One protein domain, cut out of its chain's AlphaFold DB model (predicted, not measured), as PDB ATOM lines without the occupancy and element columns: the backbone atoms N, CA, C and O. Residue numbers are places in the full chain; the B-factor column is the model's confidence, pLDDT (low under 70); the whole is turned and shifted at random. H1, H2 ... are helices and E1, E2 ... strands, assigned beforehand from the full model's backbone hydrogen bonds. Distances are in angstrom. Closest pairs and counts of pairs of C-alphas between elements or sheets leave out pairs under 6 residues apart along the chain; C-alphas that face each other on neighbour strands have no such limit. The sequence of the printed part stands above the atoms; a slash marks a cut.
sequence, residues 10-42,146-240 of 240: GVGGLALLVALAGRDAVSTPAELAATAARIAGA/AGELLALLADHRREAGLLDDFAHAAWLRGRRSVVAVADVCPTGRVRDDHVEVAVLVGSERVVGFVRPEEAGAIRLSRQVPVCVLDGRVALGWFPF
ATOM      1  N   GLY A  10     -52.237  41.919 -30.789       30.31
ATOM      2  CA  GLY A  10     -51.585  43.117 -30.275       30.31
ATOM      3  C   GLY A  10     -50.218  42.720 -29.742       30.31
ATOM      4  O   GLY A  10     -50.148  42.198 -28.640       30.31
ATOM      5  N   VAL A  11     -49.169  42.921 -30.546       42.25
ATOM      6  CA  VAL A  11     -47.728  42.810 -30.217       42.25
ATOM      7  C   VAL A  11     -47.225  41.421 -29.744       42.25
ATOM      8  O   VAL A  11     -46.231  40.933 -30.276       42.25
ATOM      9  N   GLY A  12     -47.948  40.695 -28.885       33.75
ATOM     10  CA  GLY A  12     -47.669  39.302 -28.504       33.75
ATOM     11  C   GLY A  12     -47.773  38.295 -29.660       33.75
ATOM     12  O   GLY A  12     -47.135  37.245 -29.631       33.75
ATOM     13  N   GLY A  13     -48.494  38.639 -30.733       37.47
ATOM     14  CA  GLY A  13     -48.545  37.832 -31.957       37.47
ATOM     15  C   GLY A  13     -47.223  37.802 -32.734       37.47
ATOM     16  O   GLY A  13     -46.954  36.825 -33.429       37.47
ATOM     17  N   LEU A  14     -46.365  38.825 -32.587       43.38
ATOM     18  CA  LEU A  14     -45.048  38.848 -33.232       43.38
ATOM     19  C   LEU A  14     -44.100  37.837 -32.569       43.38
ATOM     20  O   LEU A  14     -43.391  37.128 -33.272       43.38
ATOM     21  N   ALA A  15     -44.150  37.699 -31.239       43.34
ATOM     22  CA  ALA A  15     -43.349  36.717 -30.499       43.34
ATOM     23  C   ALA A  15     -43.736  35.267 -30.849       43.34
ATOM     24  O   ALA A  15     -42.862  34.419 -31.028       43.34
ATOM     25  N   LEU A  16     -45.035  34.993 -31.036       40.56
ATOM     26  CA  LEU A  16     -45.506  33.672 -31.464       40.56
ATOM     27  C   LEU A  16     -45.130  33.371 -32.930       40.56
ATOM     28  O   LEU A  16     -44.782  32.239 -33.253       40.56
ATOM     29  N   LEU A  17     -45.133  34.379 -33.811       42.28
ATOM     30  CA  LEU A  17     -44.692  34.236 -35.206       42.28
ATOM     31  C   LEU A  17     -43.171  34.054 -35.338       42.28
ATOM     32  O   LEU A  17     -42.737  33.255 -36.164       42.28
ATOM     33  N   VAL A  18     -42.365  34.718 -34.500       43.62
ATOM     34  CA  VAL A  18     -40.901  34.520 -34.426       43.62
ATOM     35  C   VAL A  18     -40.559  33.099 -33.967       43.62
ATOM     36  O   VAL A  18     -39.668  32.477 -34.538       43.62
ATOM     37  N   ALA A  19     -41.309  32.550 -33.003       43.22
ATOM     38  CA  ALA A  19     -41.121  31.179 -32.527       43.22
ATOM     39  C   ALA A  19     -41.563  30.102 -33.542       43.22
ATOM     40  O   ALA A  19     -41.072  28.976 -33.494       43.22
ATOM     41  N   LEU A  20     -42.480  30.424 -34.463       39.62
ATOM     42  CA  LEU A  20     -43.040  29.460 -35.421       39.62
ATOM     43  C   LEU A  20     -42.403  29.515 -36.822       39.62
ATOM     44  O   LEU A  20     -42.490  28.528 -37.552       39.62
ATOM     45  N   ALA A  21     -41.763  30.624 -37.212       39.75
ATOM     46  CA  ALA A  21     -41.251  30.808 -38.576       39.75
ATOM     47  C   ALA A  21     -39.806  30.317 -38.808       39.75
ATOM     48  O   ALA A  21     -39.426  30.093 -39.956       39.75
ATOM     49  N   GLY A  22     -39.003  30.112 -37.759       37.03
ATOM     50  CA  GLY A  22     -37.608  29.677 -37.882       37.03
ATOM     51  C   GLY A  22     -37.363  28.327 -37.221       37.03
ATOM     52  O   GLY A  22     -36.995  28.280 -36.053       37.03
ATOM     53  N   ARG A  23     -37.507  27.223 -37.965       36.56
ATOM     54  CA  ARG A  23     -37.193  25.858 -37.489       36.56
ATOM     55  C   ARG A  23     -35.708  25.612 -37.147       36.56
ATOM     56  O   ARG A  23     -35.392  24.509 -36.726       36.56
ATOM     57  N   ASP A  24     -34.847  26.627 -37.242       36.81
ATOM     58  CA  ASP A  24     -33.396  26.521 -37.027       36.81
ATOM     59  C   ASP A  24     -32.820  27.572 -36.046       36.81
ATOM     60  O   ASP A  24     -31.619  27.845 -36.046       36.81
ATOM     61  N   ALA A  25     -33.646  28.209 -35.205       41.75
ATOM     62  CA  ALA A  25     -33.170  29.243 -34.281       41.75
ATOM     63  C   ALA A  25     -32.529  28.670 -32.999       41.75
ATOM     64  O   ALA A  25     -33.179  28.019 -32.183       41.75
ATOM     65  N   VAL A  26     -31.243  28.982 -32.807       39.12
ATOM     66  CA  VAL A  26     -30.425  28.712 -31.611       39.12
ATOM     67  C   VAL A  26     -30.780  29.710 -30.501       39.12
ATOM     68  O   VAL A  26     -29.994  30.592 -30.165       39.12
ATOM     69  N   SER A  27     -31.991  29.635 -29.959       50.72
ATOM     70  CA  SER A  27     -32.395  30.471 -28.824       50.72
ATOM     71  C   SER A  27     -33.104  29.623 -27.788       50.72
ATOM     72  O   SER A  27     -33.948  28.785 -28.110       50.72
ATOM     73  N   THR A  28     -32.730  29.806 -26.528       54.75
ATOM     74  CA  THR A  28     -33.335  29.051 -25.438       54.75
ATOM     75  C   THR A  28     -34.762  29.551 -25.183       54.75
ATOM     76  O   THR A  28     -35.052  30.741 -25.340       54.75
ATOM     77  N   PRO A  29     -35.680  28.682 -24.727       49.94
ATOM     78  CA  PRO A  29     -37.027  29.099 -24.333       49.94
ATOM     79  C   PRO A  29     -37.055  30.236 -23.294       49.94
ATOM     80  O   PRO A  29     -37.992  31.033 -23.278       49.94
ATOM     81  N   ALA A  30     -36.023  30.338 -22.448       51.72
ATOM     82  CA  ALA A  30     -35.896  31.389 -21.441       51.72
ATOM     83  C   ALA A  30     -35.625  32.774 -22.058       51.72
ATOM     84  O   ALA A  30     -36.249  33.754 -21.655       51.72
ATOM     85  N   GLU A  31     -34.754  32.852 -23.069       49.09
ATOM     86  CA  GLU A  31     -34.449  34.102 -23.788       49.09
ATOM     87  C   GLU A  31     -35.677  34.621 -24.550       49.09
ATOM     88  O   GLU A  31     -35.976  35.819 -24.534       49.09
ATOM     89  N   LEU A  32     -36.449  33.709 -25.152       49.66
ATOM     90  CA  LEU A  32     -37.707  34.043 -25.822       49.66
ATOM     91  C   LEU A  32     -38.760  34.571 -24.833       49.66
ATOM     92  O   LEU A  32     -39.437  35.559 -25.124       49.66
ATOM     93  N   ALA A  33     -38.876  33.958 -23.652       50.28
ATOM     94  CA  ALA A  33     -39.815  34.386 -22.617       50.28
ATOM     95  C   ALA A  33     -39.455  35.762 -22.026       50.28
ATOM     96  O   ALA A  33     -40.334  36.614 -21.872       50.28
ATOM     97  N   ALA A  34     -38.171  36.007 -21.749       52.62
ATOM     98  CA  ALA A  34     -37.691  37.297 -21.253       52.62
ATOM     99  C   ALA A  34     -37.922  38.425 -22.274       52.62
ATOM    100  O   ALA A  34     -38.380  39.513 -21.918       52.62
ATOM    101  N   THR A  35     -37.682  38.134 -23.555       49.72
ATOM    102  CA  THR A  35     -37.944  39.055 -24.667       49.72
ATOM    103  C   THR A  35     -39.433  39.396 -24.774       49.72
ATOM    104  O   THR A  35     -39.802  40.568 -24.835       49.72
ATOM    105  N   ALA A  36     -40.313  38.390 -24.724       49.69
ATOM    106  CA  ALA A  36     -41.759  38.593 -24.809       49.69
ATOM    107  C   ALA A  36     -42.316  39.437 -23.646       49.69
ATOM    108  O   ALA A  36     -43.175  40.293 -23.865       49.69
ATOM    109  N   ALA A  37     -41.809  39.238 -22.425       51.84
ATOM    110  CA  ALA A  37     -42.228  40.002 -21.251       51.84
ATOM    111  C   ALA A  37     -41.875  41.497 -21.359       51.84
ATOM    112  O   ALA A  37     -42.678  42.349 -20.978       51.84
ATOM    113  N   ARG A  38     -40.705  41.826 -21.920       52.03
ATOM    114  CA  ARG A  38     -40.245  43.214 -22.097       52.03
ATOM    115  C   ARG A  38     -41.088  43.973 -23.120       52.03
ATOM    116  O   ARG A  38     -41.546  45.078 -22.841       52.03
ATOM    117  N   ILE A  39     -41.382  43.320 -24.243       47.94
ATOM    118  CA  ILE A  39     -42.247  43.857 -25.299       47.94
ATOM    119  C   ILE A  39     -43.659  44.132 -24.765       47.94
ATOM    120  O   ILE A  39     -44.244  45.171 -25.067       47.94
ATOM    121  N   ALA A  40     -44.209  43.220 -23.957       45.91
ATOM    122  CA  ALA A  40     -45.545  43.365 -23.379       45.91
ATOM    123  C   ALA A  40     -45.652  44.535 -22.380       45.91
ATOM    124  O   ALA A  40     -46.745  45.060 -22.175       45.91
ATOM    125  N   GLY A  41     -44.534  44.951 -21.775       44.19
ATOM    126  CA  GLY A  41     -44.477  46.077 -20.841       44.19
ATOM    127  C   GLY A  41     -44.400  47.463 -21.495       44.19
ATOM    128  O   GLY A  41     -44.569  48.463 -20.800       44.19
ATOM    129  N   ALA A  42     -44.153  47.559 -22.805       43.75
ATOM    130  CA  ALA A  42     -43.984  48.835 -23.502       43.75
ATOM    131  C   ALA A  42     -45.303  49.335 -24.133       43.75
ATOM    132  O   ALA A  42     -45.917  48.674 -24.974       43.75
ATOM    133  N   ALA A 146     -20.012  63.867 -29.160       71.12
ATOM    134  CA  ALA A 146     -21.027  62.924 -29.637       71.12
ATOM    135  C   ALA A 146     -20.461  61.868 -30.608       71.12
ATOM    136  O   ALA A 146     -20.898  60.721 -30.602       71.12
ATOM    137  N   GLY A 147     -19.453  62.231 -31.412       73.94
ATOM    138  CA  GLY A 147     -18.754  61.293 -32.293       73.94
ATOM    139  C   GLY A 147     -17.970  60.207 -31.545       73.94
ATOM    140  O   GLY A 147     -17.965  59.061 -31.983       73.94
ATOM    141  N   GLU A 148     -17.358  60.537 -30.404       78.19
ATOM    142  CA  GLU A 148     -16.636  59.570 -29.565       78.19
ATOM    143  C   GLU A 148     -17.602  58.628 -28.848       78.19
ATOM    144  O   GLU A 148     -17.386  57.418 -28.832       78.19
ATOM    145  N   LEU A 149     -18.704  59.163 -28.314       79.88
ATOM    146  CA  LEU A 149     -19.753  58.353 -27.692       79.88
ATOM    147  C   LEU A 149     -20.402  57.403 -28.697       79.88
ATOM    148  O   LEU A 149     -20.655  56.240 -28.390       79.88
ATOM    149  N   LEU A 150     -20.632  57.882 -29.918       80.31
ATOM    150  CA  LEU A 150     -21.157  57.038 -30.976       80.31
ATOM    151  C   LEU A 150     -20.175  55.926 -31.353       80.31
ATOM    152  O   LEU A 150     -20.600  54.789 -31.545       80.31
ATOM    153  N   ALA A 151     -18.881  56.243 -31.441       84.25
ATOM    154  CA  ALA A 151     -17.856  55.247 -31.718       84.25
ATOM    155  C   ALA A 151     -17.793  54.180 -30.623       84.25
ATOM    156  O   ALA A 151     -17.826  52.994 -30.938       84.25
ATOM    157  N   LEU A 152     -17.830  54.595 -29.355       88.12
ATOM    158  CA  LEU A 152     -17.890  53.693 -28.206       88.12
ATOM    159  C   LEU A 152     -19.092  52.739 -28.285       88.12
ATOM    160  O   LEU A 152     -18.941  51.535 -28.092       88.12
ATOM    161  N   LEU A 153     -20.286  53.261 -28.579       87.12
ATOM    162  CA  LEU A 153     -21.495  52.444 -28.698       87.12
ATOM    163  C   LEU A 153     -21.425  51.491 -29.899       87.12
ATOM    164  O   LEU A 153     -21.834  50.335 -29.786       87.12
ATOM    165  N   ALA A 154     -20.897  51.944 -31.037       88.75
ATOM    166  CA  ALA A 154     -20.710  51.100 -32.213       88.75
ATOM    167  C   ALA A 154     -19.691  49.978 -31.950       88.75
ATOM    168  O   ALA A 154     -19.953  48.828 -32.303       88.75
ATOM    169  N   ASP A 155     -18.568  50.289 -31.299       91.50
ATOM    170  CA  ASP A 155     -17.552  49.312 -30.901       91.50
ATOM    171  C   ASP A 155     -18.145  48.255 -29.968       91.50
ATOM    172  O   ASP A 155     -18.040  47.064 -30.258       91.50
ATOM    173  N   HIS A 156     -18.865  48.681 -28.927       90.88
ATOM    174  CA  HIS A 156     -19.524  47.771 -27.994       90.88
ATOM    175  C   HIS A 156     -20.533  46.851 -28.694       90.88
ATOM    176  O   HIS A 156     -20.558  45.643 -28.463       90.88
ATOM    177  N   ARG A 157     -21.349  47.389 -29.610       90.62
ATOM    178  CA  ARG A 157     -22.299  46.576 -30.386       90.62
ATOM    179  C   ARG A 157     -21.592  45.596 -31.321       90.62
ATOM    180  O   ARG A 157     -22.078  44.481 -31.495       90.62
ATOM    181  N   ARG A 158     -20.460  45.977 -31.919       93.38
ATOM    182  CA  ARG A 158     -19.644  45.062 -32.730       93.38
ATOM    183  C   ARG A 158     -19.058  43.938 -31.874       93.38
ATOM    184  O   ARG A 158     -19.140  42.782 -32.272       93.38
ATOM    185  N   GLU A 159     -18.530  44.253 -30.693       92.25
ATOM    186  CA  GLU A 159     -18.006  43.267 -29.733       92.25
ATOM    187  C   GLU A 159     -19.092  42.291 -29.259       92.25
ATOM    188  O   GLU A 159     -18.851  41.088 -29.178       92.25
ATOM    189  N   ALA A 160     -20.316  42.783 -29.050       88.69
ATOM    190  CA  ALA A 160     -21.491  41.962 -28.757       88.69
ATOM    191  C   ALA A 160     -22.016  41.171 -29.976       88.69
ATOM    192  O   ALA A 160     -23.009  40.451 -29.873       88.69
ATOM    193  N   GLY A 161     -21.393  41.306 -31.153       91.94
ATOM    194  CA  GLY A 161     -21.812  40.660 -32.397       91.94
ATOM    195  C   GLY A 161     -23.128  41.197 -32.968       91.94
ATOM    196  O   GLY A 161     -23.752  40.531 -33.788       91.94
ATOM    197  N   LEU A 162     -23.585  42.368 -32.533       91.00
ATOM    198  CA  LEU A 162     -24.803  43.015 -33.030       91.00
ATOM    199  C   LEU A 162     -24.563  43.775 -34.341       91.00
ATOM    200  O   LEU A 162     -25.519  44.100 -35.043       91.00
ATOM    201  N   LEU A 163     -23.296  44.038 -34.671       92.81
ATOM    202  CA  LEU A 163     -22.857  44.650 -35.923       92.81
ATOM    203  C   LEU A 163     -21.785  43.801 -36.583       92.81
ATOM    204  O   LEU A 163     -20.883  43.303 -35.911       92.81
ATOM    205  N   ASP A 164     -21.859  43.704 -37.907       92.81
ATOM    206  CA  ASP A 164     -20.726  43.278 -38.718       92.81
ATOM    207  C   ASP A 164     -19.782  44.461 -39.015       92.81
ATOM    208  O   ASP A 164     -20.076  45.621 -38.705       92.81
ATOM    209  N   ASP A 165     -18.628  44.166 -39.617       94.94
ATOM    210  CA  ASP A 165     -17.605  45.172 -39.927       94.94
ATOM    211  C   ASP A 165     -18.112  46.273 -40.866       94.94
ATOM    212  O   ASP A 165     -17.691  47.428 -40.767       94.94
ATOM    213  N   PHE A 166     -19.027  45.936 -41.779       94.69
ATOM    214  CA  PHE A 166     -19.586  46.910 -42.704       94.69
ATOM    215  C   PHE A 166     -20.577  47.835 -41.994       94.69
ATOM    216  O   PHE A 166     -20.475  49.052 -42.138       94.69
ATOM    217  N   ALA A 167     -21.499  47.288 -41.205       92.50
ATOM    218  CA  ALA A 167     -22.458  48.049 -40.421       92.50
ATOM    219  C   ALA A 167     -21.744  48.957 -39.418       92.50
ATOM    220  O   ALA A 167     -22.084  50.134 -39.317       92.50
ATOM    221  N   HIS A 168     -20.702  48.457 -38.751       93.75
ATOM    222  CA  HIS A 168     -19.834  49.256 -37.887       93.75
ATOM    223  C   HIS A 168     -19.191  50.425 -38.648       93.75
ATOM    224  O   HIS A 168     -19.360  51.585 -38.271       93.75
ATOM    225  N   ALA A 169     -18.542  50.153 -39.783       93.25
ATOM    226  CA  ALA A 169     -17.949  51.186 -40.625       93.25
ATOM    227  C   ALA A 169     -18.973  52.224 -41.120       93.25
ATOM    228  O   ALA A 169     -18.694  53.428 -41.090       93.25
ATOM    229  N   ALA A 170     -20.144  51.767 -41.567       91.56
ATOM    230  CA  ALA A 170     -21.233  52.612 -42.037       91.56
ATOM    231  C   ALA A 170     -21.779  53.498 -40.915       91.56
ATOM    232  O   ALA A 170     -22.107  54.655 -41.158       91.56
ATOM    233  N   TRP A 171     -21.797  53.010 -39.679       87.00
ATOM    234  CA  TRP A 171     -22.199  53.797 -38.520       87.00
ATOM    235  C   TRP A 171     -21.237  54.931 -38.178       87.00
ATOM    236  O   TRP A 171     -21.675  56.033 -37.829       87.00
ATOM    237  N   LEU A 172     -19.936  54.682 -38.311       87.81
ATOM    238  CA  LEU A 172     -18.907  55.675 -38.006       87.81
ATOM    239  C   LEU A 172     -18.736  56.715 -39.116       87.81
ATOM    240  O   LEU A 172     -18.481  57.883 -38.829       87.81
ATOM    241  N   ARG A 173     -18.846  56.294 -40.380       89.62
ATOM    242  CA  ARG A 173     -18.426  57.099 -41.544       89.62
ATOM    243  C   ARG A 173     -19.521  57.328 -42.578       89.62
ATOM    244  O   ARG A 173     -19.373  58.188 -43.441       89.62
ATOM    245  N   GLY A 174     -20.584  56.535 -42.534       87.19
ATOM    246  CA  GLY A 174     -21.675  56.594 -43.493       87.19
ATOM    247  C   GLY A 174     -22.634  57.750 -43.233       87.19
ATOM    248  O   GLY A 174     -22.664  58.376 -42.171       87.19
ATOM    249  N   ARG A 175     -23.462  58.021 -44.239       86.75
ATOM    250  CA  ARG A 175     -24.550  58.989 -44.149       86.75
ATOM    251  C   ARG A 175     -25.748  58.334 -43.472       86.75
ATOM    252  O   ARG A 175     -26.246  57.321 -43.961       86.75
ATOM    253  N   ARG A 176     -26.224  58.930 -42.382       84.88
ATOM    254  CA  ARG A 176     -27.428  58.480 -41.674       84.88
ATOM    255  C   ARG A 176     -28.671  59.006 -42.382       84.88
ATOM    256  O   ARG A 176     -28.690  60.154 -42.820       84.88
ATOM    257  N   SER A 177     -29.687  58.166 -42.506       82.56
ATOM    258  CA  SER A 177     -30.988  58.525 -43.068       82.56
ATOM    259  C   SER A 177     -32.072  57.675 -42.426       82.56
ATOM    260  O   SER A 177     -31.797  56.582 -41.940       82.56
ATOM    261  N   VAL A 178     -33.313  58.138 -42.483       85.56
ATOM    262  CA  VAL A 178     -34.489  57.294 -42.261       85.56
ATOM    263  C   VAL A 178     -35.094  56.993 -43.625       85.56
ATOM    264  O   VAL A 178     -35.178  57.883 -44.472       85.56
ATOM    265  N   VAL A 179     -35.443  55.734 -43.878       86.00
ATOM    266  CA  VAL A 179     -35.993  55.289 -45.164       86.00
ATOM    267  C   VAL A 179     -37.286  54.522 -44.955       86.00
ATOM    268  O   VAL A 179     -37.445  53.808 -43.966       86.00
ATOM    269  N   ALA A 180     -38.213  54.669 -45.900       87.00
ATOM    270  CA  ALA A 180     -39.443  53.894 -45.906       87.00
ATOM    271  C   ALA A 180     -39.143  52.421 -46.217       87.00
ATOM    272  O   ALA A 180     -38.341  52.117 -47.103       87.00
ATOM    273  N   VAL A 181     -39.822  51.517 -45.516       86.38
ATOM    274  CA  VAL A 181     -39.730  50.071 -45.730       86.38
ATOM    275  C   VAL A 181     -41.109  49.463 -45.885       86.38
ATOM    276  O   VAL A 181     -42.051  49.802 -45.168       86.38
ATOM    277  N   ALA A 182     -41.225  48.534 -46.833       79.88
ATOM    278  CA  ALA A 182     -42.483  47.841 -47.074       79.88
ATOM    279  C   ALA A 182     -42.808  46.890 -45.916       79.88
ATOM    280  O   ALA A 182     -43.948  46.845 -45.460       79.88
ATOM    281  N   ASP A 183     -41.806  46.164 -45.412       77.75
ATOM    282  CA  ASP A 183     -41.967  45.230 -44.303       77.75
ATOM    283  C   ASP A 183     -40.660  45.000 -43.531       77.75
ATOM    284  O   ASP A 183     -39.563  45.272 -44.031       77.75
ATOM    285  N   VAL A 184     -40.805  44.473 -42.315       84.06
ATOM    286  CA  VAL A 184     -39.714  43.998 -41.458       84.06
ATOM    287  C   VAL A 184     -39.985  42.549 -41.074       84.06
ATOM    288  O   VAL A 184     -41.018  42.224 -40.481       84.06
ATOM    289  N   CYS A 185     -39.059  41.666 -41.438       87.12
ATOM    290  CA  CYS A 185     -39.192  40.232 -41.227       87.12
ATOM    291  C   CYS A 185     -38.125  39.751 -40.237       87.12
ATOM    292  O   CYS A 185     -36.938  39.824 -40.560       87.12
ATOM    293  N   PRO A 186     -38.497  39.231 -39.059       84.94
ATOM    294  CA  PRO A 186     -37.530  38.596 -38.173       84.94
ATOM    295  C   PRO A 186     -36.935  37.353 -38.845       84.94
ATOM    296  O   PRO A 186     -37.643  36.605 -39.520       84.94
ATOM    297  N   THR A 187     -35.636  37.118 -38.659       86.81
ATOM    298  CA  THR A 187     -34.950  35.934 -39.213       86.81
ATOM    299  C   THR A 187     -34.986  34.735 -38.264       86.81
ATOM    300  O   THR A 187     -34.652  33.621 -38.661       86.81
ATOM    301  N   GLY A 188     -35.381  34.963 -37.008       82.12
ATOM    302  CA  GLY A 188     -35.369  33.976 -35.928       82.12
ATOM    303  C   GLY A 188     -34.079  33.969 -35.106       82.12
ATOM    304  O   GLY A 188     -34.049  33.328 -34.063       82.12
ATOM    305  N   ARG A 189     -33.020  34.688 -35.507       85.12
ATOM    306  CA  ARG A 189     -31.805  34.791 -34.683       85.12
ATOM    307  C   ARG A 189     -31.980  35.814 -33.567       85.12
ATOM    308  O   ARG A 189     -32.447  36.925 -33.813       85.12
ATOM    309  N   VAL A 190     -31.532  35.449 -32.367       86.44
ATOM    310  CA  VAL A 190     -31.487  36.325 -31.190       86.44
ATOM    311  C   VAL A 190     -30.056  36.397 -30.669       86.44
ATOM    312  O   VAL A 190     -29.342  35.393 -30.661       86.44
ATOM    313  N   ARG A 191     -29.617  37.589 -30.264       85.19
ATOM    314  CA  ARG A 191     -28.299  37.824 -29.665       85.19
ATOM    315  C   ARG A 191     -28.372  38.996 -28.704       85.19
ATOM    316  O   ARG A 191     -28.820  40.058 -29.109       85.19
ATOM    317  N   ASP A 192     -27.930  38.804 -27.463       82.19
ATOM    318  CA  ASP A 192     -27.938  39.843 -26.420       82.19
ATOM    319  C   ASP A 192     -29.279  40.605 -26.350       82.19
ATOM    320  O   ASP A 192     -29.343  41.830 -26.430       82.19
ATOM    321  N   ASP A 193     -30.383  39.853 -26.309       80.06
ATOM    322  CA  ASP A 193     -31.767  40.348 -26.361       80.06
ATOM    323  C   ASP A 193     -32.151  41.199 -27.585       80.06
ATOM    324  O   ASP A 193     -33.180  41.877 -27.578       80.06
ATOM    325  N   HIS A 194     -31.357  41.167 -28.651       83.88
ATOM    326  CA  HIS A 194     -31.697  41.742 -29.945       83.88
ATOM    327  C   HIS A 194     -32.168  40.653 -30.899       83.88
ATOM    328  O   HIS A 194     -31.643  39.539 -30.904       83.88
ATOM    329  N   VAL A 195     -33.122  40.998 -31.756       87.19
ATOM    330  CA  VAL A 195     -33.614  40.143 -32.834       87.19
ATOM    331  C   VAL A 195     -32.966  40.560 -34.149       87.19
ATOM    332  O   VAL A 195     -32.911  41.744 -34.482       87.19
ATOM    333  N   GLU A 196     -32.465  39.596 -34.917       91.06
ATOM    334  CA  GLU A 196     -32.033  39.863 -36.287       91.06
ATOM    335  C   GLU A 196     -33.276  40.018 -37.166       91.06
ATOM    336  O   GLU A 196     -34.162  39.155 -37.208       91.06
ATOM    337  N   VAL A 197     -33.344  41.138 -37.878       92.44
ATOM    338  CA  VAL A 197     -34.422  41.441 -38.812       92.44
ATOM    339  C   VAL A 197     -33.859  41.647 -40.204       92.44
ATOM    340  O   VAL A 197     -32.753  42.154 -40.381       92.44
ATOM    341  N   ALA A 198     -34.643  41.260 -41.200       92.69
ATOM    342  CA  ALA A 198     -34.436  41.594 -42.591       92.69
ATOM    343  C   ALA A 198     -35.447  42.666 -43.004       92.69
ATOM    344  O   ALA A 198     -36.652  42.498 -42.799       92.69
ATOM    345  N   VAL A 199     -34.962  43.733 -43.626       92.12
ATOM    346  CA  VAL A 199     -35.792  44.765 -44.254       92.12
ATOM    347  C   VAL A 199     -35.429  44.916 -45.723       92.12
ATOM    348  O   VAL A 199     -34.327  44.565 -46.149       92.12
ATOM    349  N   LEU A 200     -36.362  45.455 -46.499       90.81
ATOM    350  CA  LEU A 200     -36.161  45.773 -47.909       90.81
ATOM    351  C   LEU A 200     -36.074  47.294 -48.061       90.81
ATOM    352  O   LEU A 200     -37.061  47.995 -47.847       90.81
ATOM    353  N   VAL A 201     -34.882  47.794 -48.397       86.94
ATOM    354  CA  VAL A 201     -34.595  49.217 -48.615       86.94
ATOM    355  C   VAL A 201     -34.393  49.429 -50.112       86.94
ATOM    356  O   VAL A 201     -33.373  49.046 -50.683       86.94
ATOM    357  N   GLY A 202     -35.397  49.999 -50.781       84.62
ATOM    358  CA  GLY A 202     -35.430  50.024 -52.245       84.62
ATOM    359  C   GLY A 202     -35.514  48.601 -52.804       84.62
ATOM    360  O   GLY A 202     -36.519  47.927 -52.605       84.62
ATOM    361  N   SER A 203     -34.462  48.145 -53.487       84.75
ATOM    362  CA  SER A 203     -34.321  46.762 -53.972       84.75
ATOM    363  C   SER A 203     -33.330  45.922 -53.157       84.75
ATOM    364  O   SER A 203     -33.133  44.747 -53.464       84.75
ATOM    365  N   GLU A 204     -32.671  46.507 -52.156       88.88
ATOM    366  CA  GLU A 204     -31.648  45.836 -51.356       88.88
ATOM    367  C   GLU A 204     -32.273  45.210 -50.107       88.88
ATOM    368  O   GLU A 204     -33.029  45.854 -49.375       88.88
ATOM    369  N   ARG A 205     -31.950  43.940 -49.850       91.56
ATOM    370  CA  ARG A 205     -32.293  43.280 -48.590       91.56
ATOM    371  C   ARG A 205     -31.174  43.527 -47.590       91.56
ATOM    372  O   ARG A 205     -30.066  43.035 -47.779       91.56
ATOM    373  N   VAL A 206     -31.494  44.223 -46.507       93.12
ATOM    374  CA  VAL A 206     -30.556  44.551 -45.432       93.12
ATOM    375  C   VAL A 206     -30.927  43.745 -44.195       93.12
ATOM    376  O   VAL A 206     -32.106  43.636 -43.859       93.12
ATOM    377  N   VAL A 207     -29.930  43.168 -43.529       93.62
ATOM    378  CA  VAL A 207     -30.101  42.440 -42.266       93.62
ATOM    379  C   VAL A 207     -29.344  43.131 -41.142       93.62
ATOM    380  O   VAL A 207     -28.334  43.790 -41.381       93.62
ATOM    381  N   GLY A 208     -29.828  42.983 -39.916       92.44
ATOM    382  CA  GLY A 208     -29.157  43.528 -38.741       92.44
ATOM    383  C   GLY A 208     -29.914  43.241 -37.455       92.44
ATOM    384  O   GLY A 208     -31.105  42.928 -37.478       92.44
ATOM    385  N   PHE A 209     -29.203  43.332 -36.334       90.88
ATOM    386  CA  PHE A 209     -29.774  43.135 -35.009       90.88
ATOM    387  C   PHE A 209     -30.348  44.442 -34.474       90.88
ATOM    388  O   PHE A 209     -29.630  45.429 -34.288       90.88
ATOM    389  N   VAL A 210     -31.641  44.414 -34.177       86.19
ATOM    390  CA  VAL A 210     -32.378  45.511 -33.551       86.19
ATOM    391  C   VAL A 210     -33.015  45.006 -32.270       86.19
ATOM    392  O   VAL A 210     -33.225  43.803 -32.091       86.19
ATOM    393  N   ARG A 211     -33.331  45.908 -31.351       81.44
ATOM    394  CA  ARG A 211     -34.144  45.526 -30.202       81.44
ATOM    395  C   ARG A 211     -35.524  45.067 -30.694       81.44
ATOM    396  O   ARG A 211     -36.023  45.610 -31.684       81.44
ATOM    397  N   PRO A 212     -36.166  44.092 -30.035       79.38
ATOM    398  CA  PRO A 212     -37.539  43.698 -30.354       79.38
ATOM    399  C   PRO A 212     -38.481  44.900 -30.417       79.38
ATOM    400  O   PRO A 212     -39.377  44.981 -31.258       79.38
ATOM    401  N   GLU A 213     -38.192  45.868 -29.559       72.69
ATOM    402  CA  GLU A 213     -38.802  47.167 -29.531       72.69
ATOM    403  C   GLU A 213     -38.676  47.913 -30.871       72.69
ATOM    404  O   GLU A 213     -39.661  48.283 -31.512       72.69
ATOM    405  N   GLU A 214     -37.449  48.107 -31.329       77.31
ATOM    406  CA  GLU A 214     -37.158  48.798 -32.580       77.31
ATOM    407  C   GLU A 214     -37.785  48.071 -33.772       77.31
ATOM    408  O   GLU A 214     -38.335  48.721 -34.657       77.31
ATOM    409  N   ALA A 215     -37.804  46.733 -33.773       82.38
ATOM    410  CA  ALA A 215     -38.516  45.957 -34.788       82.38
ATOM    411  C   ALA A 215     -40.024  46.276 -34.810       82.38
ATOM    412  O   ALA A 215     -40.612  46.428 -35.885       82.38
ATOM    413  N   GLY A 216     -40.645  46.414 -33.635       76.50
ATOM    414  CA  GLY A 216     -42.031  46.858 -33.491       76.50
ATOM    415  C   GLY A 216     -42.249  48.273 -34.029       76.50
ATOM    416  O   GLY A 216     -43.155  48.487 -34.839       76.50
ATOM    417  N   ALA A 217     -41.383  49.216 -33.652       73.25
ATOM    418  CA  ALA A 217     -41.431  50.600 -34.123       73.25
ATOM    419  C   ALA A 217     -41.280  50.695 -35.650       73.25
ATOM    420  O   ALA A 217     -42.063  51.383 -36.305       73.25
ATOM    421  N   ILE A 218     -40.340  49.950 -36.243       78.12
ATOM    422  CA  ILE A 218     -40.136  49.888 -37.700       78.12
ATOM    423  C   ILE A 218     -41.392  49.360 -38.397       78.12
ATOM    424  O   ILE A 218     -41.839  49.916 -39.402       78.12
ATOM    425  N   ARG A 219     -42.004  48.301 -37.853       81.00
ATOM    426  CA  ARG A 219     -43.221  47.701 -38.416       81.00
ATOM    427  C   ARG A 219     -44.403  48.670 -38.409       81.00
ATOM    428  O   ARG A 219     -45.169  48.690 -39.372       81.00
ATOM    429  N   LEU A 220     -44.566  49.429 -37.325       77.06
ATOM    430  CA  LEU A 220     -45.667  50.377 -37.146       77.06
ATOM    431  C   LEU A 220     -45.466  51.650 -37.972       77.06
ATOM    432  O   LEU A 220     -46.378  52.060 -38.686       77.06
ATOM    433  N   SER A 221     -44.273  52.239 -37.912       76.19
ATOM    434  CA  SER A 221     -43.938  53.479 -38.627       76.19
ATOM    435  C   SER A 221     -43.712  53.276 -40.126       76.19
ATOM    436  O   SER A 221     -43.794  54.235 -40.889       76.19
ATOM    437  N   ARG A 222     -43.416  52.040 -40.560       83.31
ATOM    438  CA  ARG A 222     -42.938  51.715 -41.920       83.31
ATOM    439  C   ARG A 222     -41.669  52.481 -42.293       83.31
ATOM    440  O   ARG A 222     -41.414  52.739 -43.469       83.31
ATOM    441  N   GLN A 223     -40.870  52.833 -41.294       84.75
ATOM    442  CA  GLN A 223     -39.626  53.567 -41.449       84.75
ATOM    443  C   GLN A 223     -38.516  52.875 -40.669       84.75
ATOM    444  O   GLN A 223     -38.742  52.326 -39.594       84.75
ATOM    445  N   VAL A 224     -37.303  52.892 -41.212       85.25
ATOM    446  CA  VAL A 224     -36.128  52.325 -40.548       85.25
ATOM    447  C   VAL A 224     -34.943  53.281 -40.671       85.25
ATOM    448  O   VAL A 224     -34.722  53.844 -41.750       85.25
ATOM    449  N   PRO A 225     -34.171  53.498 -39.593       86.56
ATOM    450  CA  PRO A 225     -32.911  54.204 -39.693       86.56
ATOM    451  C   PRO A 225     -31.921  53.326 -40.456       86.56
ATOM    452  O   PRO A 225     -31.847  52.115 -40.257       86.56
ATOM    453  N   VAL A 226     -31.143  53.938 -41.337       89.38
ATOM    454  CA  VAL A 226     -30.093  53.281 -42.112       89.38
ATOM    455  C   VAL A 226     -28.843  54.138 -42.155       89.38
ATOM    456  O   VAL A 226     -28.897  55.369 -42.091       89.38
ATOM    457  N   CYS A 227     -27.708  53.471 -42.319       90.50
ATOM    458  CA  CYS A 227     -26.448  54.109 -42.659       90.50
ATOM    459  C   CYS A 227     -26.042  53.693 -44.070       90.50
ATOM    460  O   CYS A 227     -26.008  52.505 -44.385       90.50
ATOM    461  N   VAL A 228     -25.722  54.671 -44.915       90.62
ATOM    462  CA  VAL A 228     -25.259  54.436 -46.285       90.62
ATOM    463  C   VAL A 228     -23.776  54.758 -46.375       90.62
ATOM    464  O   VAL A 228     -23.370  55.896 -46.128       90.62
ATOM    465  N   LEU A 229     -22.972  53.769 -46.755       94.12
ATOM    466  CA  LEU A 229     -21.534  53.909 -46.973       94.12
ATOM    467  C   LEU A 229     -21.168  53.229 -48.291       94.12
ATOM    468  O   LEU A 229     -21.531  52.078 -48.515       94.12
ATOM    469  N   ASP A 230     -20.483  53.958 -49.171       93.75
ATOM    470  CA  ASP A 230     -20.016  53.463 -50.474       93.75
ATOM    471  C   ASP A 230     -21.122  52.796 -51.319       93.75
ATOM    472  O   ASP A 230     -20.908  51.793 -51.995       93.75
ATOM    473  N   GLY A 231     -22.338  53.351 -51.258       90.12
ATOM    474  CA  GLY A 231     -23.505  52.866 -52.005       90.12
ATOM    475  C   GLY A 231     -24.182  51.621 -51.425       90.12
ATOM    476  O   GLY A 231     -25.192  51.194 -51.971       90.12
ATOM    477  N   ARG A 232     -23.667  51.067 -50.323       92.94
ATOM    478  CA  ARG A 232     -24.259  49.941 -49.593       92.94
ATOM    479  C   ARG A 232     -25.010  50.433 -48.361       92.94
ATOM    480  O   ARG A 232     -24.641  51.456 -47.773       92.94
ATOM    481  N   VAL A 233     -26.035  49.692 -47.953       92.94
ATOM    482  CA  VAL A 233     -26.910  50.065 -46.836       92.94
ATOM    483  C   VAL A 233     -26.705  49.125 -45.652       92.94
ATOM    484  O   VAL A 233     -26.701  47.907 -45.798       92.94
ATOM    485  N   ALA A 234     -26.552  49.696 -44.460       92.94
ATOM    486  CA  ALA A 234     -26.597  48.974 -43.196       92.94
ATOM    487  C   ALA A 234     -27.815  49.414 -42.389       92.94
ATOM    488  O   ALA A 234     -28.201  50.589 -42.424       92.94
ATOM    489  N   LEU A 235     -28.392  48.484 -41.624       90.56
ATOM    490  CA  LEU A 235     -29.417  48.841 -40.659       90.56
ATOM    491  C   LEU A 235     -28.829  49.767 -39.598       90.56
ATOM    492  O   LEU A 235     -27.782  49.515 -38.998       90.56
ATOM    493  N   GLY A 236     -29.530  50.869 -39.389       77.81
ATOM    494  CA  GLY A 236     -29.323  51.712 -38.243       77.81
ATOM    495  C   GLY A 236     -29.982  51.110 -37.005       77.81
ATOM    496  O   GLY A 236     -30.996  50.427 -37.105       77.81
ATOM    497  N   TRP A 237     -29.443  51.402 -35.828       73.19
ATOM    498  CA  TRP A 237     -30.256  51.523 -34.627       73.19
ATOM    499  C   TRP A 237     -30.614  52.996 -34.419       73.19
ATOM    500  O   TRP A 237     -29.908  53.889 -34.888       73.19
ATOM    501  N   PHE A 238     -31.710  53.275 -33.727       59.25
ATOM    502  CA  PHE A 238     -31.913  54.620 -33.204       59.25
ATOM    503  C   PHE A 238     -30.891  54.805 -32.085       59.25
ATOM    504  O   PHE A 238     -30.915  54.011 -31.139       59.25
ATOM    505  N   PRO A 239     -29.945  55.757 -32.182       47.34
ATOM    506  CA  PRO A 239     -28.981  56.007 -31.124       47.34
ATOM    507  C   PRO A 239     -29.671  56.796 -30.011       47.34
ATOM    508  O   PRO A 239     -29.225  57.887 -29.688       47.34
ATOM    509  N   PHE A 240     -30.737  56.199 -29.474       42.41
ATOM    510  CA  PHE A 240     -31.662  56.693 -28.461       42.41
ATOM    511  C   PHE A 240     -32.368  57.971 -28.837       42.41
ATOM    512  O   PHE A 240     -31.747  58.756 -29.568       42.41
TER     513      PHE A 240
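This is residues 10 to 42 and 146 to 240 of the 240 residues of an uncharacterized protein of Actinophytocola xinjiangensis (UniProt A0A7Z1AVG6). Two small, twisted three-stranded sheets, E2 E3 E4 and E1 E5 E6, meet along E4 and E6 in the middle of the model, with a helical hairpin at each end of its long axis. At one end H1 of the hairpin H1 H2 packs across E2; at the other H4 of the hairpin H3 H4 packs across E5 and E6, with H3 beyond it, while H5 packs along E3. The printed part has 128 residues, with five named helices and six named strands in the order H1 H2 H3 H4 E1 E2 E3 E4 H5 E5 E6; both sheets are antiparallel and the class is mixed, helices and strands. It is compact, with a radius of gyration of the C-alphas of 14.4 A and spans of 37 by 29 by 28 A.

H1, residues 12 to 21, begins at C-alpha 12 (-47.669, 39.302, -28.504), and H2 is residues 29 to 40, 16.6 A long. H3, residues 146 to 159, is 19.9 A long and begins at C-alpha 146 (-21.027, 62.924, -29.637); H4 is residues 165 to 173. Then come E1, residues 175 to 180, E2, 184 to 191, E3, 194 to 201, 20.3 A long, and E4, 204 to 210. H5 is residues 212 to 221, E5 is 223 to 229, 18.9 A long, and E6, 232 to 235, ends at C-alpha 235 (-29.417, 48.841, -40.659).

E2 E3 E4 is a meander, each strand the antiparallel neighbour of the one before, and its sheet is strongly twisted; E2 bends by 76 degrees at residue 188. N 185 and O 198 are 2.9 A apart between E2 and E3, N 195 and O 210 2.8 A between E3 and E4. H1 and H5 are on the same face, two layers, helices on one face of a sheet. H5 runs along E3, at 4 degrees on the local plane; the closest C-alphas are those of Val 195 and Pro 212, 5.8 A. H1 runs across E2; C-alphas 18 and 188 are closest, 5.8 A. H1 and H2 touch at Ala 15 and Ala 36, C-alphas 6.2 A apart. The closest C-alphas of E4 and E6 are those of Gly 208 and Leu 235, 5.7 A. In the other sheet, N 177 and O 226 of E1 and E5 are 2.9 A apart, N 227 and O 234 of E5 and E6 2.9 A. H4 is on this sheet at a height of 7.9 A and touches H3, C-alphas 154 and 168 being 6.0 A apart. In H1 to H5 every O i to N i+4 pair is within hydrogen-bond range.

The C-alphas of Arg 23 and Ala 146, the two farthest apart, are 41.2 A apart. Residues 43 to 145 are not printed, and C-alphas 42 and 146 are 27.6 A apart across the cut. Of the links printed whole, H1 to H2 is short and the others are tight. Mean pLDDT of the printed part is 74.7, and residues 10 to 42 and 238 to 240 are under 70.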